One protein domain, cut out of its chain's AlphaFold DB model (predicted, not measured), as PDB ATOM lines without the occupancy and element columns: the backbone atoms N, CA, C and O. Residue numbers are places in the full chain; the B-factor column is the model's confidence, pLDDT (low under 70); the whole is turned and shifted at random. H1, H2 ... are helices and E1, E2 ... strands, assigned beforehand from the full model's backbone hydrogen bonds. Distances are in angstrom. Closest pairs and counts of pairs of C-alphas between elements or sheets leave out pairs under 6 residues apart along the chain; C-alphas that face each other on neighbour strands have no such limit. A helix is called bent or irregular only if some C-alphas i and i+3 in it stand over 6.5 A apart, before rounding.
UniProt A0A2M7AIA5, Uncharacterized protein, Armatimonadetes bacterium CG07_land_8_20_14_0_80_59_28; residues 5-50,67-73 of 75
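AT A GLANCE: This is residues 5 to 50 and 67 to 73 of the 75 residues of an uncharacterized protein of Armatimonadetes bacterium CG07_land_8_20_14_0_80_59_28 (UniProt A0A2M7AIA5). The domain is a long helical hairpin, H1 and H2, whose two arms meet at a tight turn and spread apart as a narrow V. In the open end of the V, between the start of H1 and the far part of H2, the short strand E1 sits beside the first printed residues, 5 to 6. The printed part has 53 residues, with two named helices and one named strand in the order H1, H2, E1, and its class is mostly helix. It is only just loose, close to compact, with a radius of gyration of the C-alphas of 12.1 A, and its elongated outline spans 36 by 19 by 12 A.

HOW THE PARTS SIT: At the beginning of the printed part, residues 5 to 6 form a short antiparallel pairing with residues 70 to 71 of E1, which comprises residues 70 to 72. E1 pairs with no named strand. H1, residues 8 to 24, and H2, residues 28 to 45, form a helical hairpin through a tight link of 3 residues. They touch, with 16 pairs of C-alphas within 8 A, and H2 touches H1 with residues 28 to 33 alone. The closest C-alphas of the two helices, those of Ala 18 and Gly 29, are 4.1 A apart. Their lines stand at a shallow tilt of 31 degrees, and they run opposite ways. The centres of H1 and H2 are 13.0 A apart. Every O i to N i+4 pair is within hydrogen-bond range in H1, and 12 of 14 are in H2. The closest C-alphas of H2 and E1, those of Glu 44 and Ala 72, are 6.5 A apart. Between H1 and E1 the closest C-alphas are those of Ala 10 and Cys 70, at 7.9 A.

IN THESE COORDINATES: H1 begins at C-alpha 8, at (18.389, 3.215, 40.225), and measures 24.6 A from first to last C-alpha. H2 begins at C-alpha 28, at (39.594, 2.707, 47.903), and measures 26.6 A over its 18 residues. H2 is neither bent nor irregular, but only just: C-alphas 35 and 38 are 6.3 A apart. E1 measures 6.5 A and ends at C-alpha 72, at (18.237, -10.578, 36.678).

THE WHOLE: The two C-alphas farthest apart, those of Arg 25 and Glu 48, are 36.4 A apart, while the first and last printed C-alphas, those of Arg 5 and Leu 73, are 7.5 A apart. Residues 51 to 66 are not printed, and C-alphas 50 and 67 are 9.9 A apart across the cut. The link from H2 to E1 runs across this cut. The mean pLDDT of the printed part is 83.0; residue 50 and residues 67 to 73 are under 70, and E1 has a mean of 52.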
ATOM      1  N   ARG A   5      20.582  -5.844  35.832       80.62
ATOM      2  CA  ARG A   5      20.338  -4.406  35.907       80.62
ATOM      3  C   ARG A   5      20.258  -3.999  37.363       80.62
ATOM      4  O   ARG A   5      19.548  -4.631  38.154       80.62
ATOM      5  N   PHE A   6      20.980  -2.937  37.693       79.94
ATOM      6  CA  PHE A   6      20.798  -2.247  38.954       79.94
ATOM      7  C   PHE A   6      19.426  -1.572  38.966       79.94
ATOM      8  O   PHE A   6      18.938  -1.078  37.947       79.94
ATOM      9  N   LEU A   7      18.795  -1.571  40.136       86.00
ATOM     10  CA  LEU A   7      17.770  -0.580  40.436       86.00
ATOM     11  C   LEU A   7      18.455   0.781  40.589       86.00
ATOM     12  O   LEU A   7      19.553   0.830  41.135       86.00
ATOM     13  N   GLN A   8      17.800   1.868  40.169       82.94
ATOM     14  CA  GLN A   8      18.389   3.215  40.225       82.94
ATOM     15  C   GLN A   8      18.949   3.546  41.617       82.94
ATOM     16  O   GLN A   8      20.118   3.877  41.741       82.94
ATOM     17  N   ALA A   9      18.156   3.323  42.671       82.69
ATOM     18  CA  ALA A   9      18.580   3.582  44.047       82.69
ATOM     19  C   ALA A   9      19.840   2.798  44.461       82.69
ATOM     20  O   ALA A   9      20.635   3.277  45.256       82.69
ATOM     21  N   ALA A  10      20.044   1.601  43.911       85.44
ATOM     22  CA  ALA A  10      21.213   0.789  44.226       85.44
ATOM     23  C   ALA A  10      22.455   1.196  43.436       85.44
ATOM     24  O   ALA A  10      23.572   1.035  43.921       85.44
ATOM     25  N   GLU A  11      22.267   1.705  42.219       88.75
ATOM     26  CA  GLU A  11      23.345   2.360  41.485       88.75
ATOM     27  C   GLU A  11      23.786   3.629  42.223       88.75
ATOM     28  O   GLU A  11      24.984   3.809  42.442       88.75
ATOM     29  N   ASP A  12      22.832   4.434  42.699       88.81
ATOM     30  CA  ASP A  12      23.099   5.643  43.480       88.81
ATOM     31  C   ASP A  12      23.862   5.308  44.779       88.81
ATOM     32  O   ASP A  12      24.956   5.831  44.997       88.81
ATOM     33  N   GLU A  13      23.373   4.354  45.587       89.94
ATOM     34  CA  GLU A  13      24.060   3.891  46.809       89.94
ATOM     35  C   GLU A  13      25.480   3.369  46.525       89.94
ATOM     36  O   GLU A  13      26.424   3.655  47.268       89.94
ATOM     37  N   MET A  14      25.662   2.606  45.441       92.38
ATOM     38  CA  MET A  14      26.973   2.079  45.055       92.38
ATOM     39  C   MET A  14      27.951   3.206  44.698       92.38
ATOM     40  O   MET A  14      29.123   3.151  45.089       92.38
ATOM     41  N   LEU A  15      27.496   4.213  43.949       93.38
ATOM     42  CA  LEU A  15      28.320   5.350  43.539       93.38
ATOM     43  C   LEU A  15      28.649   6.265  44.723       93.38
ATOM     44  O   LEU A  15      29.801   6.684  44.857       93.38
ATOM     45  N   GLU A  16      27.688   6.517  45.615       95.06
ATOM     46  CA  GLU A  16      27.911   7.263  46.857       95.06
ATOM     47  C   GLU A  16      28.936   6.563  47.755       95.06
ATOM     48  O   GLU A  16      29.884   7.199  48.225       95.06
ATOM     49  N   ALA A  17      28.824   5.243  47.931       92.88
ATOM     50  CA  ALA A  17      29.795   4.459  48.690       92.88
ATOM     51  C   ALA A  17      31.195   4.508  48.055       92.88
ATOM     52  O   ALA A  17      32.193   4.692  48.757       92.88
ATOM     53  N   ALA A  18      31.290   4.386  46.726       94.56
ATOM     54  CA  ALA A  18      32.561   4.486  46.014       94.56
ATOM     55  C   ALA A  18      33.206   5.872  46.191       94.56
ATOM     56  O   ALA A  18      34.401   5.955  46.485       94.56
ATOM     57  N   ALA A  19      32.422   6.947  46.066       94.75
ATOM     58  CA  ALA A  19      32.885   8.317  46.272       94.75
ATOM     59  C   ALA A  19      33.325   8.559  47.723       94.75
ATOM     60  O   ALA A  19      34.391   9.136  47.961       94.75
ATOM     61  N   PHE A  20      32.556   8.061  48.696       95.62
ATOM     62  CA  PHE A  20      32.921   8.120  50.106       95.62
ATOM     63  C   PHE A  20      34.270   7.439  50.341       95.62
ATOM     64  O   PHE A  20      35.185   8.074  50.863       95.62
ATOM     65  N   TYR A  21      34.445   6.189  49.905       95.12
ATOM     66  CA  TYR A  21      35.696   5.464  50.114       95.12
ATOM     67  C   TYR A  21      36.893   6.124  49.429       95.12
ATOM     68  O   TYR A  21      37.960   6.219  50.036       95.12
ATOM     69  N   GLU A  22      36.715   6.639  48.214       96.62
ATOM     70  CA  GLU A  22      37.764   7.379  47.513       96.62
ATOM     71  C   GLU A  22      38.190   8.638  48.284       96.62
ATOM     72  O   GLU A  22      39.385   8.915  48.386       96.62
ATOM     73  N   SER A  23      37.235   9.347  48.903       95.94
ATOM     74  CA  SER A  23      37.528  10.512  49.751       95.94
ATOM     75  C   SER A  23      38.319  10.160  51.017       95.94
ATOM     76  O   SER A  23      39.063  10.997  51.523       95.94
ATOM     77  N   GLN A  24      38.186   8.927  51.526       96.88
ATOM     78  CA  GLN A  24      38.922   8.472  52.712       96.88
ATOM     79  C   GLN A  24      40.374   8.124  52.383       96.88
ATOM     80  O   GLN A  24      41.290   8.441  53.142       96.88
ATOM     81  N   ARG A  25      40.599   7.442  51.256       96.69
ATOM     82  CA  ARG A  25      41.939   7.128  50.758       96.69
ATOM     83  C   ARG A  25      41.875   6.866  49.264       96.69
ATOM     84  O   ARG A  25      41.136   5.987  48.819       96.69
ATOM     85  N   HIS A  26      42.751   7.545  48.532       95.75
ATOM     86  CA  HIS A  26      42.901   7.351  47.097       95.75
ATOM     87  C   HIS A  26      43.016   5.858  46.734       95.75
ATOM     88  O   HIS A  26      43.825   5.119  47.310       95.75
ATOM     89  N   GLY A  27      42.197   5.421  45.782       94.75
ATOM     90  CA  GLY A  27      42.102   4.050  45.293       94.75
ATOM     91  C   GLY A  27      41.094   3.155  46.021       94.75
ATOM     92  O   GLY A  27      40.761   2.093  45.489       94.75
ATOM     93  N   LEU A  28      40.568   3.542  47.191       94.31
ATOM     94  CA  LEU A  28      39.594   2.707  47.903       94.31
ATOM     95  C   LEU A  28      38.237   2.640  47.202       94.31
ATOM     96  O   LEU A  28      37.616   1.578  47.233       94.31
ATOM     97  N   GLY A  29      37.787   3.709  46.539       92.88
ATOM     98  CA  GLY A  29      36.541   3.672  45.769       92.88
ATOM     99  C   GLY A  29      36.648   2.690  44.605       92.88
ATOM    100  O   GLY A  29      35.771   1.853  44.381       92.88
ATOM    101  N   ARG A  30      37.796   2.699  43.918       93.50
ATOM    102  CA  ARG A  30      38.103   1.728  42.856       93.50
ATOM    103  C   ARG A  30      38.178   0.294  43.378       93.50
ATOM    104  O   ARG A  30      37.716  -0.628  42.703       93.50
ATOM    105  N   ASP A  31      38.793   0.080  44.536       94.31
ATOM    106  CA  ASP A  31      38.891  -1.250  45.145       94.31
ATOM    107  C   ASP A  31      37.526  -1.761  45.622       94.31
ATOM    108  O   ASP A  31      37.241  -2.952  45.483       94.31
ATOM    109  N   PHE A  32      36.663  -0.873  46.118       92.06
ATOM    110  CA  PHE A  32      35.274  -1.179  46.450       92.06
ATOM    111  C   PHE A  32      34.500  -1.660  45.215       92.06
ATOM    112  O   PHE A  32      34.001  -2.786  45.211       92.06
ATOM    113  N   LEU A  33      34.493  -0.883  44.125       92.31
ATOM    114  CA  LEU A  33      33.798  -1.260  42.886       92.31
ATOM    115  C   LEU A  33      34.321  -2.583  42.301       92.31
ATOM    116  O   LEU A  33      33.547  -3.402  41.802       92.31
ATOM    117  N   ARG A  34      35.629  -2.849  42.422       92.25
ATOM    118  CA  ARG A  34      36.232  -4.120  41.986       92.25
ATOM    119  C   ARG A  34      35.724  -5.324  42.776       92.25
ATOM    120  O   ARG A  34      35.718  -6.422  42.233       92.25
ATOM    121  N   LYS A  35      35.315  -5.145  44.033       90.12
ATOM    122  CA  LYS A  35      34.705  -6.209  44.849       90.12
ATOM    123  C   LYS A  35      33.220  -6.401  44.539       90.12
ATOM    124  O   LYS A  35      32.734  -7.525  44.619       90.12
ATOM    125  N   VAL A  36      32.520  -5.335  44.149       87.25
ATOM    126  CA  VAL A  36      31.111  -5.405  43.730       87.25
ATOM    127  C   VAL A  36      30.968  -6.131  42.388       87.25
ATOM    128  O   VAL A  36      30.085  -6.968  42.234       87.25
ATOM    129  N   TYR A  37      31.868  -5.880  41.433       86.44
ATOM    130  CA  TYR A  37      31.763  -6.416  40.070       86.44
ATOM    131  C   TYR A  37      31.637  -7.956  39.970       86.44
ATOM    132  O   TYR A  37      30.717  -8.412  39.288       86.44
ATOM    133  N   PRO A  38      32.463  -8.783  40.654       85.81
ATOM    134  CA  PRO A  38      32.289 -10.237  40.667       85.81
ATOM    135  C   PRO A  38      30.895 -10.661  41.125       85.81
ATOM    136  O   PRO A  38      30.282 -11.526  40.521       85.81
ATOM    137  N   SER A  39      30.345  -9.970  42.121       83.12
ATOM    138  CA  SER A  39      29.028 -10.300  42.659       83.12
ATOM    139  C   SER A  39      27.893 -10.047  41.670       83.12
ATOM    140  O   SER A  39      26.900 -10.771  41.685       83.12
ATOM    141  N   VAL A  40      28.025  -9.014  40.827       83.81
ATOM    142  CA  VAL A  40      27.090  -8.736  39.726       83.81
ATOM    143  C   VAL A  40      27.219  -9.811  38.655       83.81
ATOM    144  O   VAL A  40      26.209 -10.325  38.184       83.81
ATOM    145  N   ARG A  41      28.451 -10.206  38.313       83.00
ATOM    146  CA  ARG A  41      28.695 -11.289  37.354       83.00
ATOM    147  C   ARG A  41      28.106 -12.619  37.812       83.00
ATOM    148  O   ARG A  41      27.475 -13.293  37.006       83.00
ATOM    149  N   ASP A  42      28.223 -12.948  39.094       82.31
ATOM    150  CA  ASP A  42      27.635 -14.168  39.654       82.31
ATOM    151  C   ASP A  42      26.102 -14.182  39.511       82.31
ATOM    152  O   ASP A  42      25.507 -15.235  39.310       82.31
ATOM    153  N   ILE A  43      25.443 -13.016  39.560       80.62
ATOM    154  CA  ILE A  43      23.989 -12.889  39.332       80.62
ATOM    155  C   ILE A  43      23.624 -13.102  37.867       80.62
ATOM    156  O   ILE A  43      22.571 -13.666  37.570       80.62
ATOM    157  N   GLU A  44      24.460 -12.618  36.951       81.62
ATOM    158  CA  GLU A  44      24.265 -12.838  35.517       81.62
ATOM    159  C   GLU A  44      24.439 -14.312  35.148       81.62
ATOM    160  O   GLU A  44      23.689 -14.827  34.314       81.62
ATOM    161  N   GLU A  45      25.408 -14.976  35.780       82.62
ATOM    162  CA  GLU A  45      25.778 -16.361  35.501       82.62
ATOM    163  C   GLU A  45      24.857 -17.373  36.201       82.62
ATOM    164  O   GLU A  45      24.476 -18.366  35.583       82.62
ATOM    165  N   TYR A  46      24.426 -17.088  37.436       81.94
ATOM    166  CA  TYR A  46      23.642 -18.002  38.278       81.94
ATOM    167  C   TYR A  46      22.457 -17.316  38.990       81.94
ATOM    168  O   TYR A  46      22.393 -17.269  40.225       81.94
ATOM    169  N   PRO A  47      21.479 -16.771  38.249       72.69
ATOM    170  CA  PRO A  47      20.390 -15.983  38.831       72.69
ATOM    171  C   PRO A  47      19.502 -16.767  39.814       72.69
ATOM    172  O   PRO A  47      18.898 -16.170  40.700       72.69
ATOM    173  N   GLU A  48      19.422 -18.092  39.685       76.44
ATOM    174  CA  GLU A  48      18.667 -18.988  40.569       76.44
ATOM    175  C   GLU A  48      19.359 -19.306  41.905       76.44
ATOM    176  O   GLU A  48      18.703 -19.791  42.824       76.44
ATOM    177  N   GLN A  49      20.662 -19.035  42.039       73.38
ATOM    178  CA  GLN A  49      21.420 -19.353  43.259       73.38
ATOM    179  C   GLN A  49      21.222 -18.326  44.378       73.38
ATOM    180  O   GLN A  49      21.691 -18.532  45.499       73.38
ATOM    181  N   ARG A  50      20.524 -17.219  44.107       65.31
ATOM    182  CA  ARG A  50      20.260 -16.206  45.125       65.31
ATOM    183  C   ARG A  50      18.931 -16.452  45.829       65.31
ATOM    184  O   ARG A  50      17.898 -16.500  45.158       65.31
ATOM    185  N   ILE A  67      24.621  -6.781  47.996       48.84
ATOM    186  CA  ILE A  67      24.104  -7.167  46.685       48.84
ATOM    187  C   ILE A  67      22.634  -7.651  46.729       48.84
ATOM    188  O   ILE A  67      22.299  -8.575  45.992       48.84
ATOM    189  N   PRO A  68      21.697  -7.120  47.541       51.09
ATOM    190  CA  PRO A  68      20.290  -7.491  47.369       51.09
ATOM    191  C   PRO A  68      19.613  -6.800  46.166       51.09
ATOM    192  O   PRO A  68      18.464  -7.104  45.868       51.09
ATOM    193  N   TYR A  69      20.290  -5.901  45.437       55.81
ATOM    194  CA  TYR A  69      19.601  -4.954  44.545       55.81
ATOM    195  C   TYR A  69      19.775  -5.140  43.030       55.81
ATOM    196  O   TYR A  69      19.253  -4.347  42.245       55.81
ATOM    197  N   CYS A  70      20.494  -6.168  42.590       51.28
ATOM    198  CA  CYS A  70      20.567  -6.504  41.169       51.28
ATOM    199  C   CYS A  70      19.442  -7.478  40.819       51.28
ATOM    200  O   CYS A  70      19.394  -8.590  41.348       51.28
ATOM    201  N   ARG A  71      18.551  -7.089  39.902       55.50
ATOM    202  CA  ARG A  71      17.527  -7.993  39.366       55.50
ATOM    203  C   ARG A  71      18.018  -8.575  38.045       55.50
ATOM    204  O   ARG A  71      18.288  -7.833  37.100       55.50
ATOM    205  N   ALA A  72      18.092  -9.899  37.960       50.06
ATOM    206  CA  ALA A  72      18.237 -10.578  36.678       50.06
ATOM    207  C   ALA A  72      16.903 -10.489  35.921       50.06
ATOM    208  O   ALA A  72      15.864 -10.923  36.423       50.06
ATOM    209  N   LEU A  73      16.911  -9.906  34.721       43.06
ATOM    210  CA  LEU A  73      15.744  -9.941  33.843       43.06
ATOM    211  C   LEU A  73      15.686 -11.309  33.149       43.06
ATOM    212  O   LEU A  73      16.639 -11.719  32.484       43.06
TER     213      LEU A  73